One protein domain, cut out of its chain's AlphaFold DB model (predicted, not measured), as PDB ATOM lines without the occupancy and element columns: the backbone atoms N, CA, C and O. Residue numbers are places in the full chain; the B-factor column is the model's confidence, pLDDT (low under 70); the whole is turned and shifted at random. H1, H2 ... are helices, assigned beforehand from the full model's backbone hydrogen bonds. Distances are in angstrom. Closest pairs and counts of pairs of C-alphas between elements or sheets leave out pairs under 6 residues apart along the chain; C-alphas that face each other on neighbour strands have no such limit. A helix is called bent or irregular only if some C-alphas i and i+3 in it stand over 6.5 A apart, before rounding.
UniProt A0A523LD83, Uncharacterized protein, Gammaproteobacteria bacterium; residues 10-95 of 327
ATOM      1  N   GLN A  10     119.609 116.557 125.226       90.44
ATOM      2  CA  GLN A  10     118.437 115.964 125.851       90.44
ATOM      3  C   GLN A  10     118.535 116.092 127.372       90.44
ATOM      4  O   GLN A  10     117.582 116.537 128.010       90.44
ATOM      5  N   ALA A  11     119.695 115.795 127.965       91.50
ATOM      6  CA  ALA A  11     119.922 116.006 129.394       91.50
ATOM      7  C   ALA A  11     119.792 117.485 129.789       91.50
ATOM      8  O   ALA A  11     119.181 117.794 130.815       91.50
ATOM      9  N   TYR A  12     120.305 118.410 128.968       92.62
ATOM     10  CA  TYR A  12     120.120 119.846 129.202       92.62
ATOM     11  C   TYR A  12     118.636 120.238 129.180       92.62
ATOM     12  O   TYR A  12     118.167 120.902 130.104       92.62
ATOM     13  N   TYR A  13     117.877 119.769 128.187       94.31
ATOM     14  CA  TYR A  13     116.434 119.989 128.107       94.31
ATOM     15  C   TYR A  13     115.690 119.431 129.331       94.31
ATOM     16  O   TYR A  13     114.924 120.155 129.969       94.31
ATOM     17  N   GLN A  14     115.975 118.189 129.738       94.31
ATOM     18  CA  GLN A  14     115.384 117.584 130.938       94.31
ATOM     19  C   GLN A  14     115.737 118.361 132.215       94.31
ATOM     20  O   GLN A  14     114.899 118.521 133.104       94.31
ATOM     21  N   ALA A  15     116.953 118.903 132.302       94.50
ATOM     22  CA  ALA A  15     117.379 119.735 133.421       94.50
ATOM     23  C   ALA A  15     116.695 121.116 133.455       94.50
ATOM     24  O   ALA A  15     116.647 121.745 134.515       94.50
ATOM     25  N   LEU A  16     116.193 121.621 132.326       95.50
ATOM     26  CA  LEU A  16     115.346 122.816 132.299       95.50
ATOM     27  C   LEU A  16     113.923 122.482 132.760       95.50
ATOM     28  O   LEU A  16     113.375 123.196 133.599       95.50
ATOM     29  N   LEU A  17     113.361 121.364 132.290       95.31
ATOM     30  CA  LEU A  17     112.040 120.898 132.723       95.31
ATOM     31  C   LEU A  17     111.993 120.636 134.235       95.31
ATOM     32  O   LEU A  17     111.049 121.046 134.908       95.31
ATOM     33  N   SER A  18     113.036 120.020 134.801       95.56
ATOM     34  CA  SER A  18     113.114 119.749 136.245       95.56
ATOM     35  C   SER A  18     113.204 121.013 137.106       95.56
ATOM     36  O   SER A  18     112.884 120.973 138.293       95.56
ATOM     37  N   ARG A  19     113.589 122.151 136.514       96.06
ATOM     38  CA  ARG A  19     113.577 123.478 137.153       96.06
ATOM     39  C   ARG A  19     112.228 124.194 137.039       96.06
ATOM     40  O   ARG A  19     112.115 125.335 137.477       96.06
ATOM     41  N   GLY A  20     111.214 123.534 136.482       96.38
ATOM     42  CA  GLY A  20     109.856 124.058 136.358       96.38
ATOM     43  C   GLY A  20     109.598 124.871 135.090       96.38
ATOM     44  O   GLY A  20     108.512 125.431 134.966       96.38
ATOM     45  N   LEU A  21     110.553 124.932 134.152       96.62
ATOM     46  CA  LEU A  21     110.321 125.577 132.862       96.62
ATOM     47  C   LEU A  21     109.399 124.712 132.006       96.62
ATOM     48  O   LEU A  21     109.521 123.487 131.965       96.62
ATOM     49  N   ASN A  22     108.504 125.359 131.267       94.31
ATOM     50  CA  ASN A  22     107.674 124.680 130.281       94.31
ATOM     51  C   ASN A  22     108.363 124.612 128.907       94.31
ATOM     52  O   ASN A  22     109.336 125.313 128.628       94.31
ATOM     53  N   SER A  23     107.818 123.791 128.003       90.94
ATOM     54  CA  SER A  23     108.386 123.594 126.663       90.94
ATOM     55  C   SER A  23     108.618 124.910 125.904       90.94
ATOM     56  O   SER A  23     109.672 125.060 125.298       90.94
ATOM     57  N   LYS A  24     107.716 125.902 125.987       93.19
ATOM     58  CA  LYS A  24     107.900 127.196 125.301       93.19
ATOM     59  C   LYS A  24     109.088 127.982 125.856       93.19
ATOM     60  O   LYS A  24     109.835 128.567 125.082       93.19
ATOM     61  N   GLU A  25     109.285 127.962 127.170       95.38
ATOM     62  CA  GLU A  25     110.379 128.672 127.848       95.38
ATOM     63  C   GLU A  25     111.744 128.024 127.591       95.38
ATOM     64  O   GLU A  25     112.759 128.714 127.539       95.38
ATOM     65  N   THR A  26     111.784 126.704 127.390       96.56
ATOM     66  CA  THR A  26     113.048 125.999 127.118       96.56
ATOM     67  C   THR A  26     113.623 126.263 125.722       96.56
ATOM     68  O   THR A  26     114.842 126.231 125.564       96.56
ATOM     69  N   LYS A  27     112.781 126.550 124.719       95.81
ATOM     70  CA  LYS A  27     113.183 126.698 123.306       95.81
ATOM     71  C   LYS A  27     114.277 127.746 123.073       95.81
ATOM     72  O   LYS A  27     115.313 127.376 122.519       95.81
ATOM     73  N   PRO A  28     114.118 129.015 123.504       95.69
ATOM     74  CA  PRO A  28     115.159 130.022 123.298       95.69
ATOM     75  C   PRO A  28     116.458 129.693 124.049       95.69
ATOM     76  O   PRO A  28     117.538 130.027 123.570       95.69
ATOM     77  N   LEU A  29     116.381 129.003 125.194       95.56
ATOM     78  CA  LEU A  29     117.562 128.614 125.974       95.56
ATOM     79  C   LEU A  29     118.351 127.488 125.301       95.56
ATOM     80  O   LEU A  29     119.580 127.541 125.251       95.56
ATOM     81  N   LEU A  30     117.655 126.479 124.771       94.88
ATOM     82  CA  LEU A  30     118.302 125.409 124.018       94.88
ATOM     83  C   LEU A  30     118.932 125.949 122.731       94.88
ATOM     84  O   LEU A  30     120.070 125.593 122.433       94.88
ATOM     85  N   LEU A  31     118.230 126.830 122.010       94.69
ATOM     86  CA  LEU A  31     118.760 127.465 120.804       94.69
ATOM     87  C   LEU A  31     120.034 128.265 121.101       94.69
ATOM     88  O   LEU A  31     121.056 128.018 120.472       94.69
ATOM     89  N   ALA A  32     120.014 129.136 122.112       93.38
ATOM     90  CA  ALA A  32     121.195 129.911 122.497       93.38
ATOM     91  C   ALA A  32     122.381 129.010 122.885       93.38
ATOM     92  O   ALA A  32     123.534 129.293 122.564       93.38
ATOM     93  N   ARG A  33     122.113 127.882 123.557       92.25
ATOM     94  CA  ARG A  33     123.148 126.895 123.891       92.25
ATOM     95  C   ARG A  33     123.720 126.207 122.651       92.25
ATOM     96  O   ARG A  33     124.920 125.943 122.614       92.25
ATOM     97  N   LEU A  34     122.879 125.902 121.665       92.88
ATOM     98  CA  LEU A  34     123.306 125.333 120.389       92.88
ATOM     99  C   LEU A  34     124.204 126.309 119.623       92.88
ATOM    100  O   LEU A  34     125.278 125.896 119.195       92.88
ATOM    101  N   GLU A  35     123.814 127.584 119.543       90.44
ATOM    102  CA  GLU A  35     124.572 128.655 118.878       90.44
ATOM    103  C   GLU A  35     125.954 128.876 119.517       90.44
ATOM    104  O   GLU A  35     126.966 128.895 118.818       90.44
ATOM    105  N   LEU A  36     126.034 128.923 120.852       88.69
ATOM    106  CA  LEU A  36     127.318 128.993 121.569       88.69
ATOM    107  C   LEU A  36     128.210 127.771 121.289       88.69
ATOM    108  O   LEU A  36     129.438 127.874 121.179       88.69
ATOM    109  N   GLY A  37     127.595 126.592 121.170       86.44
ATOM    110  CA  GLY A  37     128.293 125.373 120.780       86.44
ATOM    111  C   GLY A  37     128.817 125.436 119.343       86.44
ATOM    112  O   GLY A  37     129.926 124.971 119.085       86.44
ATOM    113  N   SER A  38     128.049 126.018 118.423       85.62
ATOM    114  CA  SER A  38     128.409 126.181 117.009       85.62
ATOM    115  C   SER A  38     129.655 127.041 116.829       85.62
ATOM    116  O   SER A  38     130.599 126.613 116.164       85.62
ATOM    117  N   GLU A  39     129.715 128.204 117.486       81.50
ATOM    118  CA  GLU A  39     130.892 129.087 117.450       81.50
ATOM    119  C   GLU A  39     132.163 128.367 117.920       81.50
ATOM    120  O   GLU A  39     133.237 128.518 117.336       81.50
ATOM    121  N   SER A  40     132.023 127.523 118.946       82.69
ATOM    122  CA  SER A  40     133.129 126.733 119.490       82.69
ATOM    123  C   SER A  40     133.580 125.608 118.545       82.69
ATOM    124  O   SER A  40     134.765 125.278 118.525       82.69
ATOM    125  N   ARG A  41     132.659 125.007 117.774       83.88
ATOM    126  CA  ARG A  41     132.945 123.899 116.838       83.88
ATOM    127  C   ARG A  41     133.576 124.364 115.528       83.88
ATOM    128  O   ARG A  41     134.439 123.671 114.998       83.88
ATOM    129  N   LEU A  42     133.114 125.489 114.989       82.25
ATOM    130  CA  LEU A  42     133.418 125.900 113.616       82.25
ATOM    131  C   LEU A  42     134.769 126.609 113.475       82.25
ATOM    132  O   LEU A  42     135.412 126.493 112.430       82.25
ATOM    133  N   GLY A  43     135.212 127.327 114.514       76.00
ATOM    134  CA  GLY A  43     136.392 128.190 114.431       76.00
ATOM    135  C   GLY A  43     136.264 129.268 113.342       76.00
ATOM    136  O   GLY A  43     135.235 129.395 112.682       76.00
ATOM    137  N   GLN A  44     137.312 130.071 113.145       76.31
ATOM    138  CA  GLN A  44     137.389 130.993 112.005       76.31
ATOM    139  C   GLN A  44     138.326 130.432 110.932       76.31
ATOM    140  O   GLN A  44     139.370 129.868 111.283       76.31
ATOM    141  N   PRO A  45     137.996 130.588 109.636       73.19
ATOM    142  CA  PRO A  45     138.927 130.247 108.575       73.19
ATOM    143  C   PRO A  45     140.154 131.162 108.664       73.19
ATOM    144  O   PRO A  45     140.046 132.343 108.997       73.19
ATOM    145  N   LEU A  46     141.335 130.618 108.368       70.25
ATOM    146  CA  LEU A  46     142.554 131.419 108.269       70.25
ATOM    147  C   LEU A  46     142.458 132.307 107.022       70.25
ATOM    148  O   LEU A  46     142.439 131.799 105.902       70.25
ATOM    149  N   ASP A  47     142.393 133.627 107.213       70.81
ATOM    150  CA  ASP A  47     142.377 134.590 106.111       70.81
ATOM    151  C   ASP A  47     143.778 134.723 105.498       70.81
ATOM    152  O   ASP A  47     144.649 135.436 106.003       70.81
ATOM    153  N   HIS A  48     143.998 133.998 104.403       75.25
ATOM    154  CA  HIS A  48     145.187 134.114 103.569       75.25
ATOM    155  C   HIS A  48     144.822 134.682 102.192       75.25
ATOM    156  O   HIS A  48     145.087 134.043 101.171       75.25
ATOM    157  N   TYR A  49     144.242 135.889 102.151       75.44
ATOM    158  CA  TYR A  49     143.806 136.559 100.913       75.44
ATOM    159  C   TYR A  49     144.879 136.657  99.806       75.44
ATOM    160  O   TYR A  49     144.555 136.858  98.638       75.44
ATOM    161  N   TRP A  50     146.168 136.538 100.148       80.19
ATOM    162  CA  TRP A  50     147.289 136.537  99.197       80.19
ATOM    163  C   TRP A  50     147.602 135.156  98.594       80.19
ATOM    164  O   TRP A  50     148.566 135.028  97.837       80.19
ATOM    165  N   THR A  51     146.841 134.109  98.929       69.62
ATOM    166  CA  THR A  51     147.028 132.748  98.409       69.62
ATOM    167  C   THR A  51     145.820 132.287  97.600       69.62
ATOM    168  O   THR A  51     144.684 132.540  97.976       69.62
ATOM    169  N   LEU A  52     146.071 131.568  96.504       59.97
ATOM    170  CA  LEU A  52     145.056 130.876  95.697       59.97
ATOM    171  C   LEU A  52     144.593 129.595  96.418       59.97
ATOM    172  O   LEU A  52     144.873 128.494  95.953       59.97
ATOM    173  N   ARG A  53     144.001 129.727  97.609       65.75
ATOM    174  CA  ARG A  53     143.477 128.602  98.406       65.75
ATOM    175  C   ARG A  53     141.977 128.741  98.620       65.75
ATOM    176  O   ARG A  53     141.491 128.779  99.750       65.75
ATOM    177  N   ASP A  54     141.245 128.809  97.516       71.12
ATOM    178  CA  ASP A  54     139.785 128.896  97.535       71.12
ATOM    179  C   ASP A  54     139.165 127.647  98.195       71.12
ATOM    180  O   ASP A  54     138.086 127.721  98.791       71.12
ATOM    181  N   SER A  55     139.870 126.504  98.176       79.12
ATOM    182  CA  SER A  55     139.397 125.258  98.784       79.12
ATOM    183  C   SER A  55     139.229 125.320 100.309       79.12
ATOM    184  O   SER A  55     138.310 124.687 100.830       79.12
ATOM    185  N   ASP A  56     140.036 126.096 101.042       83.00
ATOM    186  CA  ASP A  56     139.930 126.194 102.510       83.00
ATOM    187  C   ASP A  56     138.667 126.962 102.940       83.00
ATOM    188  O   ASP A  56     137.953 126.533 103.852       83.00
ATOM    189  N   TYR A  57     138.329 128.048 102.236       84.62
ATOM    190  CA  TYR A  57     137.087 128.796 102.462       84.62
ATOM    191  C   TYR A  57     135.844 127.959 102.118       84.62
ATOM    192  O   TYR A  57     134.856 127.950 102.859       84.62
ATOM    193  N   LEU A  58     135.901 127.206 101.015       87.44
ATOM    194  CA  LEU A  58     134.824 126.297 100.625       87.44
ATOM    195  C   LEU A  58     134.643 125.160 101.642       87.44
ATOM    196  O   LEU A  58     133.511 124.863 102.020       87.44
ATOM    197  N   ARG A  59     135.732 124.573 102.162       88.06
ATOM    198  CA  ARG A  59     135.668 123.563 103.240       88.06
ATOM    199  C   ARG A  59     135.044 124.127 104.512       88.06
ATOM    200  O   ARG A  59     134.200 123.467 105.109       88.06
ATOM    201  N   HIS A  60     135.397 125.354 104.899       88.94
ATOM    202  CA  HIS A  60     134.744 126.013 106.030       88.94
ATOM    203  C   HIS A  60     133.241 126.211 105.777       88.94
ATOM    204  O   HIS A  60     132.426 125.946 106.658       88.94
ATOM    205  N   SER A  61     132.855 126.589 104.554       89.94
ATOM    206  CA  SER A  61     131.443 126.707 104.163       89.94
ATOM    207  C   SER A  61     130.696 125.369 104.264       89.94
ATOM    208  O   SER A  61     129.555 125.348 104.723       89.94
ATOM    209  N   VAL A  62     131.336 124.243 103.916       91.25
ATOM    210  CA  VAL A  62     130.774 122.898 104.150       91.25
ATOM    211  C   VAL A  62     130.524 122.674 105.643       91.25
ATOM    212  O   VAL A  62     129.417 122.287 106.014       91.25
ATOM    213  N   SER A  63     131.497 122.983 106.507       90.94
ATOM    214  CA  SER A  63     131.341 122.842 107.962       90.94
ATOM    215  C   SER A  63     130.211 123.710 108.521       90.94
ATOM    216  O   SER A  63     129.464 123.244 109.380       90.94
ATOM    217  N   LEU A  64     130.019 124.934 108.010       90.12
ATOM    218  CA  LEU A  64     128.881 125.781 108.387       90.12
ATOM    219  C   LEU A  64     127.545 125.094 108.077       90.12
ATOM    220  O   LEU A  64     126.653 125.070 108.922       90.12
ATOM    221  N   VAL A  65     127.396 124.510 106.887       91.00
ATOM    222  CA  VAL A  65     126.162 123.804 106.499       91.00
ATOM    223  C   VAL A  65     125.942 122.547 107.351       91.00
ATOM    224  O   VAL A  65     124.809 122.268 107.748       91.00
ATOM    225  N   GLU A  66     127.007 121.815 107.687       90.56
ATOM    226  CA  GLU A  66     126.944 120.659 108.592       90.56
ATOM    227  C   GLU A  66     126.496 121.045 110.000       90.56
ATOM    228  O   GLU A  66     125.616 120.395 110.566       90.56
ATOM    229  N   ASP A  67     127.045 122.127 110.549       90.12
ATOM    230  CA  ASP A  67     126.657 122.621 111.862       90.12
ATOM    231  C   ASP A  67     125.193 123.080 111.880       90.12
ATOM    232  O   ASP A  67     124.434 122.711 112.776       90.12
ATOM    233  N   GLN A  68     124.731 123.770 110.834       88.75
ATOM    234  CA  GLN A  68     123.313 124.102 110.733       88.75
ATOM    235  C   GLN A  68     122.425 122.848 110.607       88.75
ATOM    236  O   GLN A  68     121.294 122.839 111.100       88.75
ATOM    237  N   SER A  69     122.889 121.792 109.928       90.25
ATOM    238  CA  SER A  69     122.183 120.504 109.881       90.25
ATOM    239  C   SER A  69     122.081 119.877 111.271       90.25
ATOM    240  O   SER A  69     121.024 119.368 111.638       90.25
ATOM    241  N   PHE A  70     123.163 119.947 112.044       91.12
ATOM    242  CA  PHE A  70     123.234 119.447 113.411       91.12
ATOM    243  C   PHE A  70     122.289 120.201 114.354       91.12
ATOM    244  O   PHE A  70     121.530 119.583 115.097       91.12
ATOM    245  N   VAL A  71     122.267 121.536 114.293       92.31
ATOM    246  CA  VAL A  71     121.332 122.348 115.091       92.31
ATOM    247  C   VAL A  71     119.886 121.937 114.795       92.31
ATOM    248  O   VAL A  71     119.109 121.709 115.721       92.31
ATOM    249  N   ARG A  72     119.527 121.766 113.515       91.88
ATOM    250  CA  ARG A  72     118.184 121.316 113.112       91.88
ATOM    251  C   ARG A  72     117.843 119.935 113.658       91.88
ATOM    252  O   ARG A  72     116.748 119.772 114.192       91.88
ATOM    253  N   SER A  73     118.756 118.965 113.551       91.88
ATOM    254  CA  SER A  73     118.501 117.609 114.048       91.88
ATOM    255  C   SER A  73     118.284 117.603 115.556       91.88
ATOM    256  O   SER A  73     117.298 117.040 116.009       91.88
ATOM    257  N   VAL A  74     119.108 118.324 116.327       93.56
ATOM    258  CA  VAL A  74     118.929 118.416 117.786       93.56
ATOM    259  C   VAL A  74     117.573 119.029 118.148       93.56
ATOM    260  O   VAL A  74     116.893 118.533 119.044       93.56
ATOM    261  N   LEU A  75     117.150 120.095 117.463       94.62
ATOM    262  CA  LEU A  75     115.852 120.719 117.735       94.62
ATOM    263  C   LEU A  75     114.680 119.775 117.429       94.62
ATOM    264  O   LEU A  75     113.726 119.728 118.208       94.62
ATOM    265  N   VAL A  76     114.758 119.007 116.336       93.56
ATOM    266  CA  VAL A  76     113.753 117.987 115.991       93.56
ATOM    267  C   VAL A  76     113.785 116.814 116.973       93.56
ATOM    268  O   VAL A  76     112.727 116.346 117.377       93.56
ATOM    269  N   ASP A  77     114.959 116.372 117.416       93.44
ATOM    270  CA  ASP A  77     115.095 115.273 118.377       93.44
ATOM    271  C   ASP A  77     114.497 115.641 119.745       93.44
ATOM    272  O   ASP A  77     113.822 114.829 120.380       93.44
ATOM    273  N   VAL A  78     114.698 116.887 120.189       94.56
ATOM    274  CA  VAL A  78     114.238 117.369 121.500       94.56
ATOM    275  C   VAL A  78     112.752 117.750 121.495       94.56
ATOM    276  O   VAL A  78     112.026 117.427 122.440       94.56
ATOM    277  N   TYR A  79     112.282 118.453 120.459       94.44
ATOM    278  CA  TYR A  79     110.924 119.020 120.404       94.44
ATOM    279  C   TYR A  79     109.982 118.319 119.413       94.44
ATOM    280  O   TYR A  79     108.798 118.662 119.344       94.44
ATOM    281  N   GLY A  80     110.475 117.332 118.668       92.44
ATOM    282  CA  GLY A  80     109.750 116.649 117.601       92.44
ATOM    283  C   GLY A  80     109.666 117.464 116.307       92.44
ATOM    284  O   GLY A  80     110.078 118.619 116.228       92.44
ATOM    285  N   VAL A  81     109.035 116.876 115.286       90.75
ATOM    286  CA  VAL A  81     108.832 117.490 113.954       90.75
ATOM    287  C   VAL A  81     108.065 118.820 113.980       90.75
ATOM    288  O   VAL A  81     108.157 119.613 113.048       90.75
ATOM    289  N   ALA A  82     107.329 119.113 115.058       91.00
ATOM    290  CA  ALA A  82     106.667 120.405 115.240       91.00
ATOM    291  C   ALA A  82     107.664 121.575 115.367       91.00
ATOM    292  O   ALA A  82     107.287 122.713 115.091       91.00
ATOM    293  N   ALA A  83     108.923 121.301 115.735       92.69
ATOM    294  CA  ALA A  83     109.994 122.293 115.806       92.69
ATOM    295  C   ALA A  83     110.226 123.021 114.475       92.69
ATOM    296  O   ALA A  83     110.552 124.204 114.480       92.69
ATOM    297  N   GLU A  84     110.008 122.344 113.343       90.38
ATOM    298  CA  GLU A  84     110.219 122.917 112.009       90.38
ATOM    299  C   GLU A  84     109.302 124.113 111.716       90.38
ATOM    300  O   GLU A  84     109.653 124.988 110.928       90.38
ATOM    301  N   ASN A  85     108.135 124.159 112.366       89.50
ATOM    302  CA  ASN A  85     107.123 125.199 112.179       89.50
ATOM    303  C   ASN A  85     106.995 126.120 113.402       89.50
ATOM    304  O   ASN A  85     106.052 126.906 113.487       89.50
ATOM    305  N   ASP A  86     107.904 126.008 114.371       93.44
ATOM    306  CA  ASP A  86     107.850 126.806 115.588       93.44
ATOM    307  C   ASP A  86     108.380 128.224 115.355       93.44
ATOM    308  O   ASP A  86     109.483 128.402 114.840       93.44
ATOM    309  N   GLU A  87     107.625 129.235 115.793       93.25
ATOM    310  CA  GLU A  87     107.978 130.654 115.642       93.25
ATOM    311  C   GLU A  87     109.360 130.998 116.219       93.25
ATOM    312  O   GLU A  87     110.060 131.847 115.665       93.25
ATOM    313  N   VAL A  88     109.790 130.313 117.288       94.75
ATOM    314  CA  VAL A  88     111.105 130.526 117.915       94.75
ATOM    315  C   VAL A  88     112.240 130.034 117.016       94.75
ATOM    316  O   VAL A  88     113.321 130.620 117.015       94.75
ATOM    317  N   PHE A  89     112.009 128.986 116.221       94.62
ATOM    318  CA  PHE A  89     113.032 128.346 115.386       94.62
ATOM    319  C   PHE A  89     112.966 128.756 113.913       94.62
ATOM    320  O   PHE A  89     113.681 128.208 113.073       94.62
ATOM    321  N   VAL A  90     112.158 129.768 113.591       90.00
ATOM    322  CA  VAL A  90     111.981 130.277 112.229       90.00
ATOM    323  C   VAL A  90     113.317 130.677 111.587       90.00
ATOM    324  O   VAL A  90     113.514 130.419 110.408       90.00
ATOM    325  N   SER A  91     114.278 131.258 112.313       88.62
ATOM    326  CA  SER A  91     115.614 131.561 111.756       88.62
ATOM    327  C   SER A  91     116.405 130.314 111.345       88.62
ATOM    328  O   SER A  91     117.160 130.377 110.379       88.62
ATOM    329  N   VAL A  92     116.208 129.195 112.043       90.81
ATOM    330  CA  VAL A  92     116.927 127.938 111.823       90.81
ATOM    331  C   VAL A  92     116.299 127.147 110.677       90.81
ATOM    332  O   VAL A  92     117.007 126.677 109.789       90.81
ATOM    333  N   PHE A  93     114.971 127.014 110.648       90.00
ATOM    334  CA  PHE A  93     114.272 126.171 109.665       90.00
ATOM    335  C   PHE A  93     113.832 126.895 108.390       90.00
ATOM    336  O   PHE A  93     113.368 126.237 107.457       90.00
ATOM    337  N   LYS A  94     114.020 128.220 108.300       84.12
ATOM    338  CA  LYS A  94     113.823 128.968 107.048       84.12
ATOM    339  C   LYS A  94     114.516 128.260 105.875       84.12
ATOM    340  O   LYS A  94     115.644 127.784 106.034       84.12
ATOM    341  N   PRO A  95     113.873 128.203 104.696       80.38
ATOM    342  CA  PRO A  95     114.507 127.652 103.508       80.38
ATOM    343  C   PRO A  95     115.783 128.441 103.198       80.38
ATOM    344  O   PRO A  95     115.757 129.673 103.156       80.38
TER     345      PRO A  95
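This is residues 10 to 95 of the 327 residues of an uncharacterized protein of Gammaproteobacteria bacterium (UniProt A0A523LD83). The domain is a long helical hairpin, H2 and H3 side by side and running opposite ways, with short helices gathered at one end and a bare loop at the other. H1 folds back on the first part of H2, while H4 and H5 follow the last residue of H3 and H5 packs on residues 68 to 72 of H3; the loop sticks out with residues 49 to 55. The printed part has 86 residues with five named helices, H1 to H5 in order, and no named strand, and its class is all helix. It is loose, with a radius of gyration of the C-alphas of 16.1 A, and spans 54 by 25 by 16 A.

H1, residues 10 to 17, forms a hairpin with H2, residues 23 to 42, touching residues 23 to 30 alone; the closest C-alphas, of Leu 16 and Thr 26, are 6.5 A apart. They run opposite ways at a steep tilt of 37 degrees, only just past shallow. H2 forms a second hairpin with H3, residues 54 to 79, at a shallow tilt of 23 degrees, with C-alphas 34 and 71 closest at 6.4 A. H3 touches H4, residues 81 to 85, only at the corner, where the C-alphas of Val 76 and Ala 83 are closest at 5.7 A. H5, residues 87 to 93, touches residues 68 to 72 of H3 alone; the closest C-alphas, of Arg 72 and Val 92, are 6.9 A apart. H5 and H2 only just touch, with 3 pairs of C-alphas within 8 A, the closest those of Pro 28 and Val 88 at 6.8 A. H1 is apart from H4 and H5. In H1 and H3 every O i to N i+4 pair is within hydrogen-bond range, against 14 of 16 in H2, 0 of 1 in H4 and 1 of 3 in H5; O i to N i+3 pairs within range are 2 of 2 in H4 and 1 of 4 in H5.

H1 begins at C-alpha 10, (118.437, 115.964, 125.851). H2 measures 28.3 A from first to last C-alpha and is only just irregular, C-alphas 25 and 28 being 6.7 A apart. H3, the longest helix with 26 residues, measures 38.1 A from C-alpha 54 at (139.785, 128.896, 97.535). H4 has 5 residues. H5 is irregular, with C-alphas 88 and 91 7.7 A apart, and ends at C-alpha 93, (114.272, 126.171, 109.665).

The two C-alphas farthest apart, of Gly 20 and Leu 52, are 54.2 A from each other. The printed part has no cut. The link from H2 to H3, 11 residues, is long, and the other links are tight. The mean pLDDT of the printed part is 88.4, and residues 51 to 53 are under 70.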